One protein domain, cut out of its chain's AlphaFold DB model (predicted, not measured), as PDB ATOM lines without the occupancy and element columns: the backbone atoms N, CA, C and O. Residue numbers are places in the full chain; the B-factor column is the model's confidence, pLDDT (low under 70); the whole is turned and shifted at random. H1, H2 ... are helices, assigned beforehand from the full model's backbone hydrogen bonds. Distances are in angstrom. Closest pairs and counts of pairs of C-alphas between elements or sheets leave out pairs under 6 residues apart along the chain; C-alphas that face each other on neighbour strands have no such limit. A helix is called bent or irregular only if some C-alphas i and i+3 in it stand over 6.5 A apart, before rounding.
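Overview. This is residues 9 to 73 of the 226 residues of an uncharacterized protein of Triticum turgidum subsp. durum (UniProt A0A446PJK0). A lopsided helical hairpin, the short H2 beside the much longer H3, makes one end of an elongated model, and the small helix H1 sits at the other end, joined to H2 by an outstretched link, residues 19 to 27. After H3 the last stretch, residues 61 to 73, folds back to this link, where residues 67 to 68 pair with residues 21 to 22. The printed part has 65 residues with three named helices, H1, H2 and H3 in chain order, and no named strand; the class is all helix. It is only just loose, close to extended, with a radius of gyration of the C-alphas of 16.0 A, and its outline is a rod of 50 by 21 by 20 A.

Arrangement. H1, residues 9 to 18, touches no helix, and its residues 9 to 15 stand free. It is apart from H2, residues 28 to 36, and from H3, residues 41 to 60. H2 and H3 touch and form a helical hairpin; their closest C-alphas, those of Tyr 31 and Val 44, are 6.2 A apart. Their lines stand at a shallow tilt of 22 degrees, opposite ways. Residues 21 to 22 pair with residues 67 to 68, parallel. The O i to N i+4 pairs within hydrogen-bond range are 5 of 6 in H1, 4 of 5 in H2 and 11 of 16 in H3.

Along the chain. H1 begins at C-alpha 9 (171.564, 240.492, 190.581) and is 14.6 A long. H2 is 12.1 A long. H3, 29.3 A long, ends at C-alpha 60 (180.274, 255.837, 200.342). H3 has a kink of 25 degrees near residue 49 and is only just irregular, with C-alphas 46 and 49 6.7 A apart.

Size, cuts and confidence. The two farthest C-alphas, those of Glu 10 and Pro 40, are 50.4 A apart. The printed part has no cut. The link from H1 to H2 is short and that from H2 to H3 is tight. The mean pLDDT of the printed part is 74.0, and residues 59 to 73 are under 70.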
ATOM      1  N   PRO A   9     171.829 239.216 189.909       84.94
ATOM      2  CA  PRO A   9     171.564 240.492 190.581       84.94
ATOM      3  C   PRO A   9     170.420 240.433 191.605       84.94
ATOM      4  O   PRO A   9     170.497 241.074 192.655       84.94
ATOM      5  N   GLU A  10     169.368 239.666 191.327       86.69
ATOM      6  CA  GLU A  10     168.203 239.482 192.197       86.69
ATOM      7  C   GLU A  10     168.582 238.713 193.466       86.69
ATOM      8  O   GLU A  10     168.236 239.131 194.575       86.69
ATOM      9  N   GLU A  11     169.355 237.636 193.312       86.56
ATOM     10  CA  GLU A  11     169.886 236.850 194.423       86.56
ATOM     11  C   GLU A  11     170.821 237.699 195.291       86.56
ATOM     12  O   GLU A  11     170.664 237.752 196.512       86.56
ATOM     13  N   CYS A  12     171.729 238.453 194.666       84.00
ATOM     14  CA  CYS A  12     172.627 239.361 195.371       84.00
ATOM     15  C   CYS A  12     171.862 240.421 196.172       84.00
ATOM     16  O   CYS A  12     172.196 240.692 197.327       84.00
ATOM     17  N   ARG A  13     170.812 241.016 195.589       82.69
ATOM     18  CA  ARG A  13     169.939 241.962 196.301       82.69
ATOM     19  C   ARG A  13     169.267 241.294 197.499       82.69
ATOM     20  O   ARG A  13     169.220 241.892 198.571       82.69
ATOM     21  N   GLY A  14     168.762 240.073 197.330       84.38
ATOM     22  CA  GLY A  14     168.129 239.301 198.398       84.38
ATOM     23  C   GLY A  14     169.081 238.985 199.552       84.38
ATOM     24  O   GLY A  14     168.708 239.183 200.713       84.38
ATOM     25  N   LEU A  15     170.300 238.551 199.231       85.12
ATOM     26  CA  LEU A  15     171.351 238.226 200.191       85.12
ATOM     27  C   LEU A  15     171.776 239.466 200.978       85.12
ATOM     28  O   LEU A  15     171.626 239.507 202.196       85.12
ATOM     29  N   PHE A  16     172.214 240.519 200.285       82.44
ATOM     30  CA  PHE A  16     172.724 241.727 200.930       82.44
ATOM     31  C   PHE A  16     171.665 242.474 201.749       82.44
ATOM     32  O   PHE A  16     172.006 243.150 202.715       82.44
ATOM     33  N   ARG A  17     170.373 242.314 201.429       81.56
ATOM     34  CA  ARG A  17     169.276 242.860 202.244       81.56
ATOM     35  C   ARG A  17     169.159 242.194 203.621       81.56
ATOM     36  O   ARG A  17     168.588 242.795 204.525       81.56
ATOM     37  N   ARG A  18     169.638 240.955 203.772       79.50
ATOM     38  CA  ARG A  18     169.583 240.178 205.025       79.50
ATOM     39  C   ARG A  18     170.942 240.060 205.716       79.50
ATOM     40  O   ARG A  18     171.006 239.533 206.821       79.50
ATOM     41  N   SER A  19     172.012 240.524 205.079       82.56
ATOM     42  CA  SER A  19     173.361 240.505 205.639       82.56
ATOM     43  C   SER A  19     173.624 241.726 206.520       82.56
ATOM     44  O   SER A  19     173.200 242.839 206.210       82.56
ATOM     45  N   LEU A  20     174.387 241.516 207.593       80.88
ATOM     46  CA  LEU A  20     175.021 242.578 208.368       80.88
ATOM     47  C   LEU A  20     176.472 242.724 207.904       80.88
ATOM     48  O   LEU A  20     177.209 241.740 207.878       80.88
ATOM     49  N   PHE A  21     176.888 243.945 207.577       77.56
ATOM     50  CA  PHE A  21     178.277 244.247 207.248       77.56
ATOM     51  C   PHE A  21     178.946 244.956 208.420       77.56
ATOM     52  O   PHE A  21     178.609 246.096 208.748       77.56
ATOM     53  N   ILE A  22     179.911 244.275 209.030       75.19
ATOM     54  CA  ILE A  22     180.818 244.855 210.019       75.19
ATOM     55  C   ILE A  22     182.040 245.360 209.261       75.19
ATOM     56  O   ILE A  22     182.668 244.605 208.518       75.19
ATOM     57  N   VAL A  23     182.330 246.651 209.391       73.06
ATOM     58  CA  VAL A  23     183.353 247.336 208.602       73.06
ATOM     59  C   VAL A  23     184.321 248.022 209.553       73.06
ATOM     60  O   VAL A  23     183.910 248.883 210.321       73.06
ATOM     61  N   GLY A  24     185.596 247.645 209.484       74.75
ATOM     62  CA  GLY A  24     186.656 248.133 210.365       74.75
ATOM     63  C   GLY A  24     187.115 247.094 211.399       74.75
ATOM     64  O   GLY A  24     186.619 245.970 211.425       74.75
ATOM     65  N   GLU A  25     188.066 247.439 212.266       77.31
ATOM     66  CA  GLU A  25     188.753 248.743 212.356       77.31
ATOM     67  C   GLU A  25     189.733 248.977 211.185       77.31
ATOM     68  O   GLU A  25     190.400 248.050 210.731       77.31
ATOM     69  N   PHE A  26     189.798 250.209 210.670       79.19
ATOM     70  CA  PHE A  26     190.710 250.618 209.592       79.19
ATOM     71  C   PHE A  26     191.544 251.826 210.025       79.19
ATOM     72  O   PHE A  26     191.117 252.594 210.881       79.19
ATOM     73  N   GLY A  27     192.716 252.007 209.416       82.94
ATOM     74  CA  GLY A  27     193.618 253.127 209.691       82.94
ATOM     75  C   GLY A  27     194.737 252.799 210.678       82.94
ATOM     76  O   GLY A  27     195.822 253.349 210.562       82.94
ATOM     77  N   GLY A  28     194.532 251.867 211.617       81.19
ATOM     78  CA  GLY A  28     195.566 251.509 212.598       81.19
ATOM     79  C   GLY A  28     196.887 251.069 211.953       81.19
ATOM     80  O   GLY A  28     197.957 251.508 212.368       81.19
ATOM     81  N   ASN A  29     196.825 250.265 210.890       84.31
ATOM     82  CA  ASN A  29     198.016 249.792 210.174       84.31
ATOM     83  C   ASN A  29     198.725 250.904 209.391       84.31
ATOM     84  O   ASN A  29     199.952 250.894 209.305       84.31
ATOM     85  N   ASP A  30     197.966 251.864 208.870       85.19
ATOM     86  CA  ASP A  30     198.453 253.007 208.100       85.19
ATOM     87  C   ASP A  30     199.332 253.935 208.959       85.19
ATOM     88  O   ASP A  30     200.283 254.523 208.452       85.19
ATOM     89  N   TYR A  31     199.083 253.991 210.274       83.81
ATOM     90  CA  TYR A  31     199.942 254.693 211.236       83.81
ATOM     91  C   TYR A  31     201.009 253.786 211.859       83.81
ATOM     92  O   TYR A  31     202.159 254.188 212.019       83.81
ATOM     93  N   ASN A  32     200.664 252.543 212.206       83.06
ATOM     94  CA  ASN A  32     201.588 251.634 212.884       83.06
ATOM     95  C   ASN A  32     202.780 251.250 212.000       83.06
ATOM     96  O   ASN A  32     203.908 251.197 212.483       83.06
ATOM     97  N   SER A  33     202.555 251.012 210.704       87.31
ATOM     98  CA  SER A  33     203.616 250.646 209.759       87.31
ATOM     99  C   SER A  33     204.752 251.685 209.688       87.31
ATOM    100  O   SER A  33     205.901 251.310 209.934       87.31
ATOM    101  N   PRO A  34     204.497 252.982 209.410       85.69
ATOM    102  CA  PRO A  34     205.556 253.992 209.395       85.69
ATOM    103  C   PRO A  34     206.156 254.246 210.787       85.69
ATOM    104  O   PRO A  34     207.364 254.451 210.889       85.69
ATOM    105  N   LEU A  35     205.372 254.152 211.870       82.06
ATOM    106  CA  LEU A  35     205.909 254.251 213.234       82.06
ATOM    107  C   LEU A  35     206.895 253.111 213.547       82.06
ATOM    108  O   LEU A  35     207.937 253.349 214.157       82.06
ATOM    109  N   PHE A  36     206.632 251.885 213.079       83.44
ATOM    110  CA  PHE A  36     207.582 250.768 213.190       83.44
ATOM    111  C   PHE A  36     208.797 250.905 212.280       83.44
ATOM    112  O   PHE A  36     209.828 250.303 212.565       83.44
ATOM    113  N   ALA A  37     208.698 251.709 211.225       87.44
ATOM    114  CA  ALA A  37     209.826 252.107 210.394       87.44
ATOM    115  C   ALA A  37     210.574 253.335 210.953       87.44
ATOM    116  O   ALA A  37     211.376 253.932 210.237       87.44
ATOM    117  N   PHE A  38     210.318 253.719 212.212       86.75
ATOM    118  CA  PHE A  38     210.945 254.855 212.895       86.75
ATOM    119  C   PHE A  38     210.756 256.197 212.172       86.75
ATOM    120  O   PHE A  38     211.599 257.090 212.277       86.75
ATOM    121  N   ARG A  39     209.645 256.362 211.441       87.75
ATOM    122  CA  ARG A  39     209.281 257.664 210.871       87.75
ATOM    123  C   ARG A  39     208.877 258.635 211.987       87.75
ATOM    124  O   ARG A  39     208.261 258.201 212.966       87.75
ATOM    125  N   PRO A  40     209.219 259.929 211.863       88.31
ATOM    126  CA  PRO A  40     208.840 260.933 212.849       88.31
ATOM    127  C   PRO A  40     207.316 261.057 212.934       88.31
ATOM    128  O   PRO A  40     206.604 260.909 211.938       88.31
ATOM    129  N   LEU A  41     206.810 261.335 214.136       81.06
ATOM    130  CA  LEU A  41     205.373 261.401 214.398       81.06
ATOM    131  C   LEU A  41     204.694 262.495 213.562       81.06
ATOM    132  O   LEU A  41     203.560 262.324 213.127       81.06
ATOM    133  N   GLU A  42     205.402 263.594 213.317       87.19
ATOM    134  CA  GLU A  42     204.943 264.725 212.515       87.19
ATOM    135  C   GLU A  42     204.616 264.300 211.083       87.19
ATOM    136  O   GLU A  42     203.595 264.722 210.555       87.19
ATOM    137  N   GLU A  43     205.423 263.412 210.495       87.88
ATOM    138  CA  GLU A  43     205.175 262.865 209.159       87.88
ATOM    139  C   GLU A  43     203.973 261.914 209.170       87.88
ATOM    140  O   GLU A  43     203.094 261.994 208.318       87.88
ATOM    141  N   VAL A  44     203.877 261.044 210.179       84.06
ATOM    142  CA  VAL A  44     202.747 260.107 210.308       84.06
ATOM    143  C   VAL A  44     201.422 260.849 210.519       84.06
ATOM    144  O   VAL A  44     200.374 260.407 210.047       84.06
ATOM    145  N   HIS A  45     201.447 262.000 211.195       80.25
ATOM    146  CA  HIS A  45     200.273 262.853 211.365       80.25
ATOM    147  C   HIS A  45     199.738 263.420 210.045       80.25
ATOM    148  O   HIS A  45     198.535 263.672 209.952       80.25
ATOM    149  N   GLU A  46     200.573 263.588 209.018       85.56
ATOM    150  CA  GLU A  46     200.116 264.059 207.706       85.56
ATOM    151  C   GLU A  46     199.176 263.044 207.037       85.56
ATOM    152  O   GLU A  46     198.254 263.433 206.321       85.56
ATOM    153  N   PHE A  47     199.307 261.752 207.363       83.19
ATOM    154  CA  PHE A  47     198.505 260.679 206.760       83.19
ATOM    155  C   PHE A  47     197.048 260.696 207.233       83.19
ATOM    156  O   PHE A  47     196.188 260.072 206.613       83.19
ATOM    157  N   VAL A  48     196.740 261.419 208.316       83.56
ATOM    158  CA  VAL A  48     195.399 261.439 208.919       83.56
ATOM    159  C   VAL A  48     194.331 261.852 207.909       83.56
ATOM    160  O   VAL A  48     193.259 261.247 207.869       83.56
ATOM    161  N   GLY A  49     194.620 262.855 207.074       77.50
ATOM    162  CA  GLY A  49     193.692 263.304 206.037       77.50
ATOM    163  C   GLY A  49     193.403 262.208 205.013       77.50
ATOM    164  O   GLY A  49     192.241 261.889 204.759       77.50
ATOM    165  N   ASP A  50     194.453 261.591 204.478       81.75
ATOM    166  CA  ASP A  50     194.353 260.580 203.424       81.75
ATOM    167  C   ASP A  50     193.686 259.292 203.909       81.75
ATOM    168  O   ASP A  50     192.834 258.735 203.212       81.75
ATOM    169  N   VAL A  51     194.007 258.848 205.127       79.38
ATOM    170  CA  VAL A  51     193.401 257.664 205.752       79.38
ATOM    171  C   VAL A  51     191.906 257.888 205.975       79.38
ATOM    172  O   VAL A  51     191.088 257.057 205.577       79.38
ATOM    173  N   VAL A  52     191.520 259.028 206.559       79.62
ATOM    174  CA  VAL A  52     190.107 259.350 206.813       79.62
ATOM    175  C   VAL A  52     189.327 259.474 205.503       79.62
ATOM    176  O   VAL A  52     188.240 258.904 205.393       79.62
ATOM    177  N   ASN A  53     189.884 260.158 204.500       75.94
ATOM    178  CA  ASN A  53     189.249 260.305 203.190       75.94
ATOM    179  C   ASN A  53     189.083 258.949 202.496       75.94
ATOM    180  O   ASN A  53     187.992 258.626 202.030       75.94
ATOM    181  N   SER A  54     190.121 258.110 202.500       80.75
ATOM    182  CA  SER A  54     190.085 256.781 201.880       80.75
ATOM    183  C   SER A  54     189.046 255.865 202.532       80.75
ATOM    184  O   SER A  54     188.315 255.152 201.836       80.75
ATOM    185  N   ILE A  55     188.935 255.903 203.864       77.25
ATOM    186  CA  ILE A  55     187.905 255.163 204.602       77.25
ATOM    187  C   ILE A  55     186.512 255.699 204.245       77.25
ATOM    188  O   ILE A  55     185.622 254.907 203.923       77.25
ATOM    189  N   GLY A  56     186.328 257.024 204.258       74.00
ATOM    190  CA  GLY A  56     185.061 257.679 203.926       74.00
ATOM    191  C   GLY A  56     184.574 257.321 202.524       74.00
ATOM    192  O   GLY A  56     183.483 256.773 202.360       74.00
ATOM    193  N   GLU A  57     185.422 257.509 201.516       76.81
ATOM    194  CA  GLU A  57     185.105 257.166 200.129       76.81
ATOM    195  C   GLU A  57     184.829 255.665 199.952       76.81
ATOM    196  O   GLU A  57     183.936 255.267 199.197       76.81
ATOM    197  N   GLY A  58     185.569 254.806 200.657       74.31
ATOM    198  CA  GLY A  58     185.374 253.357 200.622       74.31
ATOM    199  C   GLY A  58     184.016 252.903 201.168       74.31
ATOM    200  O   GLY A  58     183.471 251.898 200.692       74.31
ATOM    201  N   ILE A  59     183.464 253.634 202.140       67.94
ATOM    202  CA  ILE A  59     182.121 253.410 202.689       67.94
ATOM    203  C   ILE A  59     181.065 253.943 201.715       67.94
ATOM    204  O   ILE A  59     180.118 253.230 201.375       67.94
ATOM    205  N   GLU A  60     181.251 255.159 201.200       67.25
ATOM    206  CA  GLU A  60     180.274 255.837 200.342       67.25
ATOM    207  C   GLU A  60     180.071 255.143 198.988       67.25
ATOM    208  O   GLU A  60     178.936 254.982 198.529       67.25
ATOM    209  N   ARG A  61     181.143 254.642 198.360       65.19
ATOM    210  CA  ARG A  61     181.065 253.993 197.038       65.19
ATOM    211  C   ARG A  61     180.282 252.676 197.029       65.19
ATOM    212  O   ARG A  61     179.966 252.169 195.952       65.19
ATOM    213  N   ARG A  62     179.989 252.076 198.189       57.28
ATOM    214  CA  ARG A  62     179.383 250.735 198.261       57.28
ATOM    215  C   ARG A  62     177.854 250.722 198.366       57.28
ATOM    216  O   ARG A  62     177.282 249.642 198.250       57.28
ATOM    217  N   GLY A  63     177.184 251.875 198.438       51.50
ATOM    218  CA  GLY A  63     175.724 251.988 198.280       51.50
ATOM    219  C   GLY A  63     174.894 251.858 199.579       51.50
ATOM    220  O   GLY A  63     175.469 251.888 200.665       51.50
ATOM    221  N   PRO A  64     173.545 251.722 199.480       48.03
ATOM    222  CA  PRO A  64     172.558 251.864 200.578       48.03
ATOM    223  C   PRO A  64     172.593 250.844 201.724       48.03
ATOM    224  O   PRO A  64     171.588 250.668 202.419       48.03
ATOM    225  N   TRP A  65     173.674 250.096 201.896       51.72
ATOM    226  CA  TRP A  65     173.682 248.961 202.812       51.72
ATOM    227  C   TRP A  65     173.776 249.402 204.270       51.72
ATOM    228  O   TRP A  65     174.223 250.501 204.595       51.72
ATOM    229  N   THR A  66     173.316 248.528 205.164       47.38
ATOM    230  CA  THR A  66     173.445 248.759 206.604       47.38
ATOM    231  C   THR A  66     174.891 248.485 206.997       47.38
ATOM    232  O   THR A  66     175.330 247.335 206.988       47.38
ATOM    233  N   TRP A  67     175.618 249.550 207.319       47.66
ATOM    234  CA  TRP A  67     177.002 249.494 207.772       47.66
ATOM    235  C   TRP A  67     177.069 249.627 209.286       47.66
ATOM    236  O   TRP A  67     176.359 250.445 209.877       47.66
ATOM    237  N   TRP A  68     177.963 248.864 209.903       39.97
ATOM    238  CA  TRP A  68     178.324 249.044 211.301       39.97
ATOM    239  C   TRP A  68     179.825 249.355 211.405       39.97
ATOM    240  O   TRP A  68     180.645 248.591 210.897       39.97
ATOM    241  N   CYS A  69     180.160 250.503 212.009       41.12
ATOM    242  CA  CYS A  69     181.531 251.000 212.179       41.12
ATOM    243  C   CYS A  69     181.922 251.007 213.676       41.12
ATOM    244  O   CYS A  69     181.380 251.824 214.434       41.12
ATOM    245  N   PRO A  70     182.867 250.152 214.112       39.28
ATOM    246  CA  PRO A  70     183.513 250.268 215.416       39.28
ATOM    247  C   PRO A  70     184.224 251.621 215.513       39.28
ATOM    248  O   PRO A  70     185.037 251.947 214.657       39.28
ATOM    249  N   GLY A  71     183.918 252.415 216.540       34.06
ATOM    250  CA  GLY A  71     184.567 253.714 216.782       34.06
ATOM    251  C   GLY A  71     183.606 254.805 217.253       34.06
ATOM    252  O   GLY A  71     183.994 255.701 217.996       34.06
ATOM    253  N   CYS A  72     182.316 254.686 216.930       30.31
ATOM    254  CA  CYS A  72     181.265 255.547 217.479       30.31
ATOM    255  C   CYS A  72     180.712 254.977 218.797       30.31
ATOM    256  O   CYS A  72     179.521 254.690 218.918       30.31
ATOM    257  N   SER A  73     181.571 254.774 219.795       24.94
ATOM    258  CA  SER A  73     181.130 254.302 221.112       24.94
ATOM    259  C   SER A  73     180.562 255.460 221.934       24.94
ATOM    260  O   SER A  73     181.243 256.455 222.179       24.94
TER     261      SER A  73